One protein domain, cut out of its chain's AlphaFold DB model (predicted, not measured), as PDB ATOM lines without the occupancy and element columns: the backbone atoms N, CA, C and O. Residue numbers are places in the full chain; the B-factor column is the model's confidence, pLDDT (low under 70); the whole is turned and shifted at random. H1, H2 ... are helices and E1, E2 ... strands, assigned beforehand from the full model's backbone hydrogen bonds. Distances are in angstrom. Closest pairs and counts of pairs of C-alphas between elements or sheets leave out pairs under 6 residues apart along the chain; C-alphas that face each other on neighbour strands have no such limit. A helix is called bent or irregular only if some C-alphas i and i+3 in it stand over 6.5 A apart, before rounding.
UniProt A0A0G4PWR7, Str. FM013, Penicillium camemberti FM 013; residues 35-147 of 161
ATOM      1  N   HIS A  35      56.801  48.029   7.295       86.06
ATOM      2  CA  HIS A  35      58.063  47.304   7.468       86.06
ATOM      3  C   HIS A  35      57.988  46.164   8.495       86.06
ATOM      4  O   HIS A  35      58.994  45.497   8.712       86.06
ATOM      5  N   ASP A  36      56.838  45.950   9.139       88.94
ATOM      6  CA  ASP A  36      56.668  44.812  10.042       88.94
ATOM      7  C   ASP A  36      56.406  43.549   9.222       88.94
ATOM      8  O   ASP A  36      55.533  43.552   8.352       88.94
ATOM      9  N   ASP A  37      57.091  42.455   9.550       91.12
ATOM     10  CA  ASP A  37      56.910  41.159   8.884       91.12
ATOM     11  C   ASP A  37      55.917  40.242   9.609       91.12
ATOM     12  O   ASP A  37      55.313  39.358   8.994       91.12
ATOM     13  N   ILE A  38      55.732  40.432  10.918       93.69
ATOM     14  CA  ILE A  38      54.943  39.548  11.782       93.69
ATOM     15  C   ILE A  38      54.180  40.375  12.818       93.69
ATOM     16  O   ILE A  38      54.716  41.303  13.415       93.69
ATOM     17  N   TYR A  39      52.934  39.984  13.079       94.56
ATOM     18  CA  TYR A  39      52.140  40.478  14.202       94.56
ATOM     19  C   TYR A  39      51.726  39.315  15.098       94.56
ATOM     20  O   TYR A  39      51.375  38.244  14.601       94.56
ATOM     21  N   GLY A  40      51.711  39.537  16.411       94.00
ATOM     22  CA  GLY A  40      51.327  38.527  17.390       94.00
ATOM     23  C   GLY A  40      50.372  39.064  18.452       94.00
ATOM     24  O   GLY A  40      50.385  40.251  18.771       94.00
ATOM     25  N   VAL A  41      49.545  38.181  19.007       95.31
ATOM     26  CA  VAL A  41      48.798  38.426  20.243       95.31
ATOM     27  C   VAL A  41      48.888  37.198  21.142       95.31
ATOM     28  O   VAL A  41      48.770  36.065  20.676       95.31
ATOM     29  N   MET A  42      49.092  37.458  22.430       95.62
ATOM     30  CA  MET A  42      49.033  36.487  23.516       95.62
ATOM     31  C   MET A  42      47.883  36.923  24.423       95.62
ATOM     32  O   MET A  42      47.878  38.070  24.879       95.62
ATOM     33  N   SER A  43      46.841  36.101  24.542       93.75
ATOM     34  CA  SER A  43      45.653  36.455  25.324       93.75
ATOM     35  C   SER A  43      44.812  35.234  25.672       93.75
ATOM     36  O   SER A  43      44.538  34.399  24.813       93.75
ATOM     37  N   SER A  44      44.298  35.187  26.897       92.19
ATOM     38  CA  SER A  44      43.232  34.254  27.278       92.19
ATOM     39  C   SER A  44      41.895  34.531  26.576       92.19
ATOM     40  O   SER A  44      41.061  33.639  26.488       92.19
ATOM     41  N   HIS A  45      41.651  35.736  26.040       91.31
ATOM     42  CA  HIS A  45      40.311  36.116  25.580       91.31
ATOM     43  C   HIS A  45      40.096  35.881  24.072       91.31
ATOM     44  O   HIS A  45      40.695  36.597  23.261       91.31
ATOM     45  N   PRO A  46      39.160  35.004  23.643       92.12
ATOM     46  CA  PRO A  46      38.947  34.692  22.221       92.12
ATOM     47  C   PRO A  46      38.632  35.917  21.354       92.12
ATOM     48  O   PRO A  46      39.065  36.026  20.204       92.12
ATOM     49  N   ALA A  47      37.929  36.904  21.918       91.06
ATOM     50  CA  ALA A  47      37.618  38.148  21.221       91.06
ATOM     51  C   ALA A  47      38.877  38.956  20.840       91.06
ATOM     52  O   ALA A  47      38.858  39.667  19.832       91.06
ATOM     53  N   ALA A  48      39.967  38.852  21.609       93.00
ATOM     54  CA  ALA A  48      41.243  39.486  21.277       93.00
ATOM     55  C   ALA A  48      41.894  38.804  20.065       93.00
ATOM     56  O   ALA A  48      42.304  39.489  19.124       93.00
ATOM     57  N   CYS A  49      41.891  37.470  20.024       95.12
ATOM     58  CA  CYS A  49      42.376  36.690  18.883       95.12
ATOM     59  C   CYS A  49      41.565  36.986  17.615       95.12
ATOM     60  O   CYS A  49      42.144  37.250  16.562       95.12
ATOM     61  N   LEU A  50      40.230  37.035  17.711       94.00
ATOM     62  CA  LEU A  50      39.358  37.438  16.600       94.00
ATOM     63  C   LEU A  50      39.689  38.850  16.111       94.00
ATOM     64  O   LEU A  50      39.784  39.100  14.904       94.00
ATOM     65  N   ALA A  51      39.885  39.787  17.043       93.12
ATOM     66  CA  ALA A  51      40.211  41.162  16.706       93.12
ATOM     67  C   ALA A  51      41.560  41.270  15.983       93.12
ATOM     68  O   ALA A  51      41.635  42.007  14.994       93.12
ATOM     69  N   ALA A  52      42.574  40.525  16.430       94.12
ATOM     70  CA  ALA A  52      43.900  40.452  15.821       94.12
ATOM     71  C   ALA A  52      43.872  39.763  14.451       94.12
ATOM     72  O   ALA A  52      44.400  40.316  13.485       94.12
ATOM     73  N   ALA A  53      43.174  38.632  14.316       93.38
ATOM     74  CA  ALA A  53      42.983  37.947  13.037       93.38
ATOM     75  C   ALA A  53      42.318  38.861  11.999       93.38
ATOM     76  O   ALA A  53      42.771  38.934  10.855       93.38
ATOM     77  N   LYS A  54      41.298  39.626  12.409       91.44
ATOM     78  CA  LYS A  54      40.630  40.627  11.563       91.44
ATOM     79  C   LYS A  54      41.509  41.844  11.265       91.44
ATOM     80  O   LYS A  54      41.366  42.464  10.212       91.44
ATOM     81  N   ALA A  55      42.369  42.245  12.200       91.38
ATOM     82  CA  ALA A  55      43.243  43.398  12.026       91.38
ATOM     83  C   ALA A  55      44.410  43.071  11.092       91.38
ATOM     84  O   ALA A  55      44.573  43.749  10.078       91.38
ATOM     85  N   PHE A  56      45.193  42.041  11.402       90.62
ATOM     86  CA  PHE A  56      46.468  41.732  10.754       90.62
ATOM     87  C   PHE A  56      46.343  40.669   9.657       90.62
ATOM     88  O   PHE A  56      46.978  40.795   8.613       90.62
ATOM     89  N   GLY A  57      45.455  39.693   9.842       84.69
ATOM     90  CA  GLY A  57      45.289  38.544   8.957       84.69
ATOM     91  C   GLY A  57      44.079  38.631   8.023       84.69
ATOM     92  O   GLY A  57      43.760  39.678   7.442       84.69
ATOM     93  N   LYS A  58      43.448  37.474   7.797       80.62
ATOM     94  CA  LYS A  58      42.198  37.322   7.035       80.62
ATOM     95  C   LYS A  58      41.022  37.147   8.004       80.62
ATOM     96  O   LYS A  58      40.413  38.128   8.411       80.62
ATOM     97  N   THR A  59      40.725  35.902   8.352       89.06
ATOM     98  CA  THR A  59      39.703  35.467   9.308       89.06
ATOM     99  C   THR A  59      40.334  34.412  10.206       89.06
ATOM    100  O   THR A  59      41.324  33.796   9.803       89.06
ATOM    101  N   ILE A  60      39.793  34.215  11.411       92.56
ATOM    102  CA  ILE A  60      40.361  33.264  12.377       92.56
ATOM    103  C   ILE A  60      40.418  31.839  11.808       92.56
ATOM    104  O   ILE A  60      41.402  31.149  11.985       92.56
ATOM    105  N   GLU A  61      39.440  31.452  10.994       93.25
ATOM    106  CA  GLU A  61      39.338  30.119  10.381       93.25
ATOM    107  C   GLU A  61      40.407  29.859   9.304       93.25
ATOM    108  O   GLU A  61      40.613  28.731   8.872       93.25
ATOM    109  N   LYS A  62      41.065  30.918   8.817       91.56
ATOM    110  CA  LYS A  62      42.061  30.859   7.733       91.56
ATOM    111  C   LYS A  62      43.474  31.147   8.228       91.56
ATOM    112  O   LYS A  62      44.321  31.546   7.424       91.56
ATOM    113  N   ILE A  63      43.710  31.043   9.533       93.44
ATOM    114  CA  ILE A  63      45.054  31.198  10.087       93.44
ATOM    115  C   ILE A  63      45.920  30.003   9.686       93.44
ATOM    116  O   ILE A  63      45.440  28.879   9.564       93.44
ATOM    117  N   ASP A  64      47.205  30.262   9.472       94.94
ATOM    118  CA  ASP A  64      48.174  29.230   9.127       94.94
ATOM    119  C   ASP A  64      48.834  28.710  10.408       94.94
ATOM    120  O   ASP A  64      49.766  29.318  10.935       94.94
ATOM    121  N   LEU A  65      48.336  27.586  10.924       96.50
ATOM    122  CA  LEU A  65      48.890  26.950  12.122       96.50
ATOM    123  C   LEU A  65      50.340  26.482  11.919       96.50
ATOM    124  O   LEU A  65      51.125  26.518  12.864       96.50
ATOM    125  N   ASN A  66      50.732  26.120  10.691       96.50
ATOM    126  CA  ASN A  66      52.117  25.747  10.397       96.50
ATOM    127  C   ASN A  66      53.040  26.962  10.487       96.50
ATOM    128  O   ASN A  66      54.178  26.837  10.936       96.50
ATOM    129  N   PHE A  67      52.566  28.138  10.068       96.44
ATOM    130  CA  PHE A  67      53.309  29.382  10.250       96.44
ATOM    131  C   PHE A  67      53.536  29.669  11.736       96.44
ATOM    132  O   PHE A  67      54.653  30.008  12.120       96.44
ATOM    133  N   ILE A  68      52.518  29.490  12.580       97.44
ATOM    134  CA  ILE A  68      52.675  29.684  14.026       97.44
ATOM    135  C   ILE A  68      53.687  28.681  14.588       97.44
ATOM    136  O   ILE A  68      54.668  29.100  15.200       97.44
ATOM    137  N   GLY A  69      53.510  27.386  14.308       97.50
ATOM    138  CA  GLY A  69      54.396  26.321  14.790       97.50
ATOM    139  C   GLY A  69      55.868  26.551  14.434       97.50
ATOM    140  O   GLY A  69      56.748  26.338  15.261       97.50
ATOM    141  N   LYS A  70      56.142  27.061  13.226       97.56
ATOM    142  CA  LYS A  70      57.508  27.337  12.753       97.56
ATOM    143  C   LYS A  70      58.154  28.568  13.385       97.56
ATOM    144  O   LYS A  70      59.365  28.568  13.565       97.56
ATOM    145  N   ASN A  71      57.379  29.616  13.670       97.25
ATOM    146  CA  ASN A  71      57.934  30.934  14.002       97.25
ATOM    147  C   ASN A  71      57.776  31.325  15.478       97.25
ATOM    148  O   ASN A  71      58.453  32.244  15.937       97.25
ATOM    149  N   ALA A  72      56.897  30.666  16.239       97.12
ATOM    150  CA  ALA A  72      56.520  31.129  17.575       97.12
ATOM    151  C   ALA A  72      57.693  31.262  18.547       97.12
ATOM    152  O   ALA A  72      57.805  32.279  19.230       97.12
ATOM    153  N   ASN A  73      58.591  30.278  18.568       96.44
ATOM    154  CA  ASN A  73      59.726  30.276  19.487       96.44
ATOM    155  C   ASN A  73      60.673  31.467  19.246       96.44
ATOM    156  O   ASN A  73      61.098  32.148  20.180       96.44
ATOM    157  N   GLU A  74      60.972  31.768  17.983       96.00
ATOM    158  CA  GLU A  74      61.849  32.886  17.620       96.00
ATOM    159  C   GLU A  74      61.180  34.243  17.890       96.00
ATOM    160  O   GLU A  74      61.770  35.124  18.518       96.00
ATOM    161  N   VAL A  75      59.906  34.388  17.511       95.31
ATOM    162  CA  VAL A  75      59.118  35.606  17.764       95.31
ATOM    163  C   VAL A  75      59.012  35.904  19.260       95.31
ATOM    164  O   VAL A  75      59.154  37.050  19.682       95.31
ATOM    165  N   MET A  76      58.777  34.888  20.092       96.12
ATOM    166  CA  MET A  76      58.686  35.085  21.536       96.12
ATOM    167  C   MET A  76      60.048  35.389  22.155       96.12
ATOM    168  O   MET A  76      60.163  36.347  22.920       96.12
ATOM    169  N   SER A  77      61.092  34.630  21.806       95.81
ATOM    170  CA  SER A  77      62.429  34.788  22.402       95.81
ATOM    171  C   SER A  77      63.069  36.156  22.126       95.81
ATOM    172  O   SER A  77      63.850  36.651  22.943       95.81
ATOM    173  N   THR A  78      62.686  36.806  21.025       95.19
ATOM    174  CA  THR A  78      63.131  38.155  20.641       95.19
ATOM    175  C   THR A  78      62.293  39.278  21.257       95.19
ATOM    176  O   THR A  78      62.672  40.448  21.172       95.19
ATOM    177  N   SER A  79      61.181  38.956  21.927       93.56
ATOM    178  CA  SER A  79      60.298  39.960  22.518       93.56
ATOM    179  C   SER A  79      61.012  40.774  23.608       93.56
ATOM    180  O   SER A  79      61.607  40.202  24.531       93.56
ATOM    181  N   PRO A  80      60.908  42.118  23.585       94.12
ATOM    182  CA  PRO A  80      61.458  42.958  24.645       94.12
ATOM    183  C   PRO A  80      60.657  42.843  25.950       94.12
ATOM    184  O   PRO A  80      61.120  43.297  26.993       94.12
ATOM    185  N   ILE A  81      59.461  42.244  25.909       93.75
ATOM    186  CA  ILE A  81      58.568  42.092  27.057       93.75
ATOM    187  C   ILE A  81      58.889  40.759  27.750       93.75
ATOM    188  O   ILE A  81      58.586  39.702  27.192       93.75
ATOM    189  N   PRO A  82      59.447  40.759  28.982       93.00
ATOM    190  CA  PRO A  82      59.866  39.528  29.655       93.00
ATOM    191  C   PRO A  82      58.746  38.507  29.843       93.00
ATOM    192  O   PRO A  82      59.023  37.315  29.808       93.00
ATOM    193  N   TYR A  83      57.510  38.977  30.025       91.44
ATOM    194  CA  TYR A  83      56.325  38.132  30.148       91.44
ATOM    195  C   TYR A  83      56.099  37.261  28.906       91.44
ATOM    196  O   TYR A  83      55.908  36.061  29.034       91.44
ATOM    197  N   ILE A  84      56.218  37.841  27.708       93.56
ATOM    198  CA  ILE A  84      56.093  37.103  26.444       93.56
ATOM    199  C   ILE A  84      57.332  36.234  26.224       93.56
ATOM    200  O   ILE A  84      57.223  35.057  25.905       93.56
ATOM    201  N   ARG A  85      58.523  36.801  26.436       95.19
ATOM    202  CA  ARG A  85      59.794  36.118  26.168       95.19
ATOM    203  C   ARG A  85      60.009  34.855  27.000       95.19
ATOM    204  O   ARG A  85      60.720  33.960  26.561       95.19
ATOM    205  N   LYS A  86      59.469  34.822  28.219       92.81
ATOM    206  CA  LYS A  86      59.643  33.712  29.164       92.81
ATOM    207  C   LYS A  86      58.451  32.757  29.219       92.81
ATOM    208  O   LYS A  86      58.529  31.794  29.970       92.81
ATOM    209  N   ALA A  87      57.363  33.036  28.501       93.06
ATOM    210  CA  ALA A  87      56.212  32.144  28.491       93.06
ATOM    211  C   ALA A  87      56.554  30.841  27.754       93.06
ATOM    212  O   ALA A  87      57.300  30.848  26.771       93.06
ATOM    213  N   GLU A  88      56.025  29.722  28.237       94.50
ATOM    214  CA  GLU A  88      56.352  28.398  27.711       94.50
ATOM    215  C   GLU A  88      55.368  28.026  26.604       94.50
ATOM    216  O   GLU A  88      54.161  28.049  26.822       94.50
ATOM    217  N   LEU A  89      55.858  27.689  25.410       96.06
ATOM    218  CA  LEU A  89      54.994  27.250  24.310       96.06
ATOM    219  C   LEU A  89      54.257  25.955  24.671       96.06
ATOM    220  O   LEU A  89      54.868  24.998  25.140       96.06
ATOM    221  N   CYS A  90      52.950  25.921  24.411       95.06
ATOM    222  CA  CYS A  90      52.082  24.786  24.713       95.06
ATOM    223  C   CYS A  90      51.039  24.584  23.606       95.06
ATOM    224  O   CYS A  90      50.561  25.541  22.988       95.06
ATOM    225  N   GLY A  91      50.700  23.324  23.341       95.94
ATOM    226  CA  GLY A  91      49.713  22.923  22.351       95.94
ATOM    227  C   GLY A  91      50.256  22.012  21.262       95.94
ATOM    228  O   GLY A  91      51.464  21.910  21.027       95.94
ATOM    229  N   ILE A  92      49.319  21.366  20.571       96.50
ATOM    230  CA  ILE A  92      49.606  20.262  19.645       96.50
ATOM    231  C   ILE A  92      50.527  20.650  18.479       96.50
ATOM    232  O   ILE A  92      51.208  19.797  17.914       96.50
ATOM    233  N   ILE A  93      50.571  21.937  18.105       97.25
ATOM    234  CA  ILE A  93      51.440  22.407  17.015       97.25
ATOM    235  C   ILE A  93      52.905  22.568  17.443       97.25
ATOM    236  O   ILE A  93      53.769  22.693  16.578       97.25
ATOM    237  N   PHE A  94      53.177  22.595  18.751       96.31
ATOM    238  CA  PHE A  94      54.524  22.704  19.318       96.31
ATOM    239  C   PHE A  94      55.003  21.376  19.910       96.31
ATOM    240  O   PHE A  94      56.189  21.068  19.840       96.31
ATOM    241  N   ASN A  95      54.083  20.586  20.466       93.88
ATOM    242  CA  ASN A  95      54.355  19.270  21.023       93.88
ATOM    243  C   ASN A  95      53.233  18.293  20.635       93.88
ATOM    244  O   ASN A  95      52.096  18.455  21.067       93.88
ATOM    245  N   ALA A  96      53.557  17.262  19.851       92.06
ATOM    246  CA  ALA A  96      52.582  16.271  19.382       92.06
ATOM    247  C   ALA A  96      51.983  15.410  20.512       92.06
ATOM    248  O   ALA A  96      50.901  14.855  20.341       92.06
ATOM    249  N   ASP A  97      52.662  15.336  21.658       92.19
ATOM    250  CA  ASP A  97      52.201  14.604  22.840       92.19
ATOM    251  C   ASP A  97      51.395  15.499  23.807       92.19
ATOM    252  O   ASP A  97      51.062  15.085  24.920       92.19
ATOM    253  N   ASP A  98      51.090  16.743  23.419       91.50
ATOM    254  CA  ASP A  98      50.308  17.665  24.242       91.50
ATOM    255  C   ASP A  98      48.856  17.177  24.402       91.50
ATOM    256  O   ASP A  98      48.126  16.955  23.434       91.50
ATOM    257  N   THR A  99      48.428  17.024  25.656       90.12
ATOM    258  CA  THR A  99      47.092  16.528  26.028       90.12
ATOM    259  C   THR A  99      46.189  17.608  26.622       90.12
ATOM    260  O   THR A  99      45.047  17.324  26.989       90.12
ATOM    261  N   SER A 100      46.652  18.857  26.694       89.25
ATOM    262  CA  SER A 100      45.894  19.972  27.276       89.25
ATOM    263  C   SER A 100      44.657  20.340  26.442       89.25
ATOM    264  O   SER A 100      43.693  20.915  26.948       89.25
ATOM    265  N   GLY A 101      44.666  19.988  25.152       92.06
ATOM    266  CA  GLY A 101      43.617  20.329  24.196       92.06
ATOM    267  C   GLY A 101      43.729  21.744  23.624       92.06
ATOM    268  O   GLY A 101      42.877  22.123  22.816       92.06
ATOM    269  N   ILE A 102      44.752  22.516  24.004       94.94
ATOM    270  CA  ILE A 102      45.114  23.743  23.292       94.94
ATOM    271  C   ILE A 102      45.853  23.379  22.001       94.94
ATOM    272  O   ILE A 102      46.637  22.430  21.945       94.94
ATOM    273  N   VAL A 103      45.580  24.114  20.927       97.25
ATOM    274  CA  VAL A 103      46.269  23.909  19.646       97.25
ATOM    275  C   VAL A 103      47.481  24.820  19.560       97.25
ATOM    276  O   VAL A 103      48.558  24.351  19.215       97.25
ATOM    277  N   SER A 104      47.310  26.101  19.900       97.56
ATOM    278  CA  SER A 104      48.366  27.113  19.882       97.56
ATOM    279  C   SER A 104      48.231  28.039  21.081       97.56
ATOM    280  O   SER A 104      47.349  28.907  21.116       97.56
ATOM    281  N   GLY A 105      49.117  27.881  22.055       96.56
ATOM    282  CA  GLY A 105      49.108  28.695  23.252       96.56
ATOM    283  C   GLY A 105      50.439  28.759  23.965       96.56
ATOM    284  O   GLY A 105      51.484  28.330  23.470       96.56
ATOM    285  N   VAL A 106      50.363  29.338  25.150       94.56
ATOM    286  CA  VAL A 106      51.457  29.407  26.101       94.56
ATOM    287  C   VAL A 106      50.962  29.040  27.490       94.56
ATOM    288  O   VAL A 106      49.835  29.367  27.867       94.56
ATOM    289  N   ASN A 107      51.821  28.397  28.266       91.12
ATOM    290  CA  ASN A 107      51.650  28.274  29.697       91.12
ATOM    291  C   ASN A 107      52.296  29.493  30.359       91.12
ATOM    292  O   ASN A 107      53.507  29.711  30.273       91.12
ATOM    293  N   THR A 108      51.467  30.326  30.979       82.12
ATOM    294  CA  THR A 108      51.931  31.530  31.685       82.12
ATOM    295  C   THR A 108      52.010  31.311  33.191       82.12
ATOM    296  O   THR A 108      52.486  32.190  33.910       82.12
ATOM    297  N   HIS A 109      51.513  30.166  33.678       81.19
ATOM    298  CA  HIS A 109      51.277  29.872  35.095       81.19
ATOM    299  C   HIS A 109      50.473  30.961  35.825       81.19
ATOM    300  O   HIS A 109      50.523  31.066  37.053       81.19
ATOM    301  N   PHE A 110      49.736  31.790  35.080       73.06
ATOM    302  CA  PHE A 110      48.949  32.884  35.623       73.06
ATOM    303  C   PHE A 110      47.482  32.468  35.696       73.06
ATOM    304  O   PHE A 110      46.773  32.406  34.695       73.06
ATOM    305  N   PHE A 111      47.032  32.147  36.904       74.94
ATOM    306  CA  PHE A 111      45.690  31.630  37.156       74.94
ATOM    307  C   PHE A 111      44.717  32.788  37.389       74.94
ATOM    308  O   PHE A 111      44.468  33.197  38.524       74.94
ATOM    309  N   VAL A 112      44.209  33.356  36.296       70.31
ATOM    310  CA  VAL A 112      43.091  34.311  36.311       70.31
ATOM    311  C   VAL A 112      41.758  33.592  36.203       70.31
ATOM    312  O   VAL A 112      41.679  32.476  35.700       70.31
ATOM    313  N   ASP A 113      40.698  34.257  36.656       78.69
ATOM    314  CA  ASP A 113      39.333  33.787  36.451       78.69
ATOM    315  C   ASP A 113      39.014  33.710  34.946       78.69
ATOM    316  O   ASP A 113      38.870  34.729  34.266       78.69
ATOM    317  N   HIS A 114      38.911  32.482  34.435       79.25
ATOM    318  CA  HIS A 114      38.570  32.193  33.046       79.25
ATOM    319  C   HIS A 114      37.064  32.140  32.772       79.25
ATOM    320  O   HIS A 114      36.680  31.825  31.648       79.25
ATOM    321  N   THR A 115      36.196  32.502  33.723       82.50
ATOM    322  CA  THR A 115      34.738  32.485  33.515       82.50
ATOM    323  C   THR A 115      34.328  33.300  32.284       82.50
ATOM    324  O   THR A 115      33.698  32.770  31.371       82.50
ATOM    325  N   GLU A 116      34.737  34.571  32.195       83.81
ATOM    326  CA  GLU A 116      34.403  35.415  31.036       83.81
ATOM    327  C   GLU A 116      35.067  34.927  29.723       83.81
ATOM    328  O   GLU A 116      34.383  34.894  28.692       83.81
ATOM    329  N   PRO A 117      36.360  34.538  29.702       81.19
ATOM    330  CA  PRO A 117      36.980  33.903  28.538       81.19
ATOM    331  C   PRO A 117      36.286  32.638  28.035       81.19
ATOM    332  O   PRO A 117      36.088  32.508  26.827       81.19
ATOM    333  N   LEU A 118      35.880  31.735  28.927       84.50
ATOM    334  CA  LEU A 118      35.216  30.480  28.567       84.50
ATOM    335  C   LEU A 118      33.792  30.718  28.056       84.50
ATOM    336  O   LEU A 118      33.398  30.117  27.058       84.50
ATOM    337  N   GLU A 119      33.041  31.644  28.662       86.50
ATOM    338  CA  GLU A 119      31.742  32.082  28.130       86.50
ATOM    339  C   GLU A 119      31.885  32.661  26.716       86.50
ATOM    340  O   GLU A 119      31.096  32.353  25.820       86.50
ATOM    341  N   ALA A 120      32.913  33.484  26.488       82.50
ATOM    342  CA  ALA A 120      33.193  34.029  25.166       82.50
ATOM    343  C   ALA A 120      33.622  32.940  24.174       82.50
ATOM    344  O   ALA A 120      33.206  32.994  23.017       82.50
ATOM    345  N   LEU A 121      34.418  31.958  24.607       86.25
ATOM    346  CA  LEU A 121      34.843  30.839  23.770       86.25
ATOM    347  C   LEU A 121      33.638  30.027  23.298       86.25
ATOM    348  O   LEU A 121      33.518  29.793  22.102       86.25
ATOM    349  N   ALA A 122      32.703  29.706  24.197       87.12
ATOM    350  CA  ALA A 122      31.493  28.960  23.855       87.12
ATOM    351  C   ALA A 122      30.653  29.659  22.770       87.12
ATOM    352  O   ALA A 122      30.144  29.010  21.860       87.12
ATOM    353  N   VAL A 123      30.535  30.992  22.820       86.38
ATOM    354  CA  VAL A 123      29.857  31.767  21.762       86.38
ATOM    355  C   VAL A 123      30.646  31.720  20.453       86.38
ATOM    356  O   VAL A 123      30.069  31.529  19.383       86.38
ATOM    357  N   VAL A 124      31.969  31.877  20.522       86.25
ATOM    358  CA  VAL A 124      32.833  31.877  19.334       86.25
ATOM    359  C   VAL A 124      32.842  30.518  18.640       86.25
ATOM    360  O   VAL A 124      32.802  30.492  17.418       86.25
ATOM    361  N   GLU A 125      32.845  29.410  19.379       87.50
ATOM    362  CA  GLU A 125      32.798  28.052  18.822       87.50
ATOM    363  C   GLU A 125      31.477  27.744  18.100       87.50
ATOM    364  O   GLU A 125      31.459  26.937  17.174       87.50
ATOM    365  N   ILE A 126      30.374  28.400  18.484       86.19
ATOM    366  CA  ILE A 126      29.086  28.296  17.776       86.19
ATOM    367  C   ILE A 126      29.118  29.086  16.460       86.19
ATOM    368  O   ILE A 126      28.563  28.647  15.454       86.19
ATOM    369  N   GLU A 127      29.735  30.267  16.468       85.56
ATOM    370  CA  GLU A 127      29.716  31.194  15.331       85.56
ATOM    371  C   GLU A 127      30.856  30.977  14.320       85.56
ATOM    372  O   GLU A 127      30.730  31.384  13.163       85.56
ATOM    373  N   TRP A 128      31.971  30.375  14.740       87.69
ATOM    374  CA  TRP A 128      33.217  30.294  13.976       87.69
ATOM    375  C   TRP A 128      33.886  28.929  14.128       87.69
ATOM    376  O   TRP A 128      33.865  28.323  15.198       87.69
ATOM    377  N   GLN A 129      34.604  28.487  13.093       91.44
ATOM    378  CA  GLN A 129      35.523  27.352  13.225       91.44
ATOM    379  C   GLN A 129      36.768  27.774  14.017       91.44
ATOM    380  O   GLN A 129      37.738  28.287  13.452       91.44
ATOM    381  N   TRP A 130      36.721  27.608  15.340       94.81
ATOM    382  CA  TRP A 130      37.792  28.011  16.248       94.81
ATOM    383  C   TRP A 130      39.026  27.094  16.131       94.81
ATOM    384  O   TRP A 130      38.942  25.908  16.450       94.81
ATOM    385  N   PRO A 131      40.198  27.613  15.711       95.56
ATOM    386  CA  PRO A 131      41.360  26.777  15.403       95.56
ATOM    387  C   PRO A 131      42.371  26.659  16.552       95.56
ATOM    388  O   PRO A 131      43.318  25.890  16.435       95.56
ATOM    389  N   LEU A 132      42.237  27.448  17.626       95.88
ATOM    390  CA  LEU A 132      43.260  27.533  18.682       95.88
ATOM    391  C   LEU A 132      43.053  26.506  19.805       95.88
ATOM    392  O   LEU A 132      43.888  26.405  20.701       95.88
ATOM    393  N   GLY A 133      41.991  25.703  19.723       94.69
ATOM    394  CA  GLY A 133      41.669  24.666  20.699       94.69
ATOM    395  C   GLY A 133      41.073  25.218  21.991       94.69
ATOM    396  O   GLY A 133      40.610  26.360  22.058       94.69
ATOM    397  N   LYS A 134      41.087  24.382  23.028       93.56
ATOM    398  CA  LYS A 134      40.565  24.712  24.358       93.56
ATOM    399  C   LYS A 134      41.453  25.733  25.071       93.56
ATOM    400  O   LYS A 134      42.600  25.936  24.682       93.56
ATOM    401  N   LEU A 135      40.921  26.332  26.133       92.00
ATOM    402  CA  LEU A 135      41.658  27.217  27.033       92.00
ATOM    403  C   LEU A 135      41.729  26.595  28.438       92.00
ATOM    404  O   LEU A 135      40.800  26.778  29.225       92.00
ATOM    405  N   PRO A 136      42.780  25.818  28.749       88.88
ATOM    406  CA  PRO A 136      43.004  25.318  30.101       88.88
ATOM    407  C   PRO A 136      43.408  26.446  31.061       88.88
ATOM    408  O   PRO A 136      43.943  27.478  30.655       88.88
ATOM    409  N   ASP A 137      43.227  26.223  32.359       86.69
ATOM    410  CA  ASP A 137      43.656  27.187  33.373       86.69
ATOM    411  C   ASP A 137      45.170  27.421  33.359       86.69
ATOM    412  O   ASP A 137      45.959  26.512  33.100       86.69
ATOM    413  N   GLY A 138      45.578  28.669  33.606       86.62
ATOM    414  CA  GLY A 138      46.981  29.094  33.528       86.62
ATOM    415  C   GLY A 138      47.526  29.291  32.106       86.62
ATOM    416  O   GLY A 138      48.683  29.697  31.958       86.62
ATOM    417  N   HIS A 139      46.717  29.037  31.070       91.56
ATOM    418  CA  HIS A 139      47.129  29.153  29.673       91.56
ATOM    419  C   HIS A 139      46.540  30.388  28.996       91.56
ATOM    420  O   HIS A 139      45.482  30.894  29.362       91.56
ATOM    421  N   GLU A 140      47.225  30.843  27.954       94.62
ATOM    422  CA  GLU A 140      46.724  31.854  27.033       94.62
ATOM    423  C   GLU A 140      46.877  31.377  25.593       94.62
ATOM    424  O   GLU A 140      47.798  30.628  25.263       94.62
ATOM    425  N   TYR A 141      45.999  31.846  24.710       96.56
ATOM    426  CA  TYR A 141      46.160  31.599  23.288       96.56
ATOM    427  C   TYR A 141      47.328  32.398  22.731       96.56
ATOM    428  O   TYR A 141      47.507  33.574  23.054       96.56
ATOM    429  N   LEU A 142      48.055  31.775  21.809       97.62
ATOM    430  CA  LEU A 142      49.101  32.414  21.035       97.62
ATOM    431  C   LEU A 142      48.672  32.449  19.575       97.62
ATOM    432  O   LEU A 142      48.450  31.413  18.946       97.62
ATOM    433  N   LEU A 143      48.566  33.651  19.021       97.12
ATOM    434  CA  LEU A 143      48.266  33.864  17.614       97.12
ATOM    435  C   LEU A 143      49.379  34.693  16.990       97.12
ATOM    436  O   LEU A 143      49.637  35.810  17.427       97.12
ATOM    437  N   ILE A 144      49.997  34.158  15.939       96.69
ATOM    438  CA  ILE A 144      51.067  34.812  15.185       96.69
ATOM    439  C   ILE A 144      50.677  34.812  13.709       96.69
ATOM    440  O   ILE A 144      50.213  33.809  13.169       96.69
ATOM    441  N   LEU A 145      50.813  35.963  13.060       94.81
ATOM    442  CA  LEU A 145      50.328  36.205  11.709       94.81
ATOM    443  C   LEU A 145      51.419  36.886  10.883       94.81
ATOM    444  O   LEU A 145      51.993  37.870  11.355       94.81
ATOM    445  N   PRO A 146      51.659  36.446   9.636       93.62
ATOM    446  CA  PRO A 146      52.511  37.198   8.732       93.62
ATOM    447  C   PRO A 146      51.839  38.528   8.389       93.62
ATOM    448  O   PRO A 146      50.615  38.611   8.205       93.62
ATOM    449  N   ALA A 147      52.636  39.577   8.263       89.25
ATOM    450  CA  ALA A 147      52.172  40.847   7.757       89.25
ATOM    451  C   ALA A 147      51.673  40.686   6.318       89.25
ATOM    452  O   ALA A 147      52.306  40.077   5.453       89.25
TER     453      ALA A 147
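What this domain is: This is residues 35 to 147 of the 161 residues of the protein "Str. FM013" of Penicillium camemberti FM 013 (UniProt A0A0G4PWR7). A small sheet of four strands, twisted and curled, lies between two helices, with H1 over E1 and E4 on one face and H2 packed on the other; the long strand E4 runs through the middle. H4 packs on H1 away from the sheet, and the short H3 meets H2 at a corner by their link. The 113 printed residues hold four named helices and four named strands, in the order E1 H1 H2 H3 E2 E3 H4 E4, and the sheet, in the order E1 E4 E3 E2, is antiparallel throughout. The class is mixed, helices and strands; the whole is compact, with a radius of gyration of the C-alphas of 13.1 A, and rounded, spanning 35 by 30 by 26 A.

How they stand to each other: Start at E1, residues 38 to 43, an edge strand antiparallel to the inner strand E4, residues 139 to 146; look for N 41 and O 143, 2.9 A apart, within hydrogen-bond range. H1, residues 46 to 56, is on the sheet at a height of 8.9 A, over E1 and E4, and runs along the strands, at 8 degrees to E1 on the local plane. H2, residues 65 to 77, is on the opposite face, its closest C-alphas to E4 being those of Ile 68 and Ile 144, 5.5 A apart. H3, residues 82 to 85, touches H2 only at the corner by their link, with the C-alphas of Ser 77 and Arg 85 closest at 4.8 A. Next find the hairpin of E2, residues 88 to 90, and E3, residues 105 to 107, where N 107 and O 88 are 2.8 A apart. E4 pairs with E3 over residues 139 to 141, with N 106 and O 140 at 2.9 A, and with E1 over residues 141 to 146. H4, residues 115 to 127, is not on the sheet; it touches H1 at a steep tilt of 58 degrees, the same way, with the C-alphas of Pro 46 and Leu 121 closest at 5.8 A. Every O i to N i+4 pair is within hydrogen-bond range in H1 and H4, and 7 of 9 are in H2; H3 is too short for such a pair.

Where its parts are: Find C-alpha 38 at (54.943, 39.548, 11.782), from which E1 runs 16.7 A. H1 is 15.4 A long. H2, 18.7 A long, is irregular: C-alphas 70 and 73 are 7.7 A apart. After H3, E2 and E3, find C-alpha 115 at (34.738, 32.485, 33.515), where H4 begins its 18.9 A. E4 runs 23.1 A to C-alpha 146 at (52.511, 37.198, 8.732).

The domain as a whole: The C-alphas of His 35 and Thr 115 are the two farthest apart, at 38.0 A. The printed part has no cut, and the links E2 to E3 and H4 to E4 are long. The mean pLDDT of the printed part is 91.5, and no printed residue is under 70.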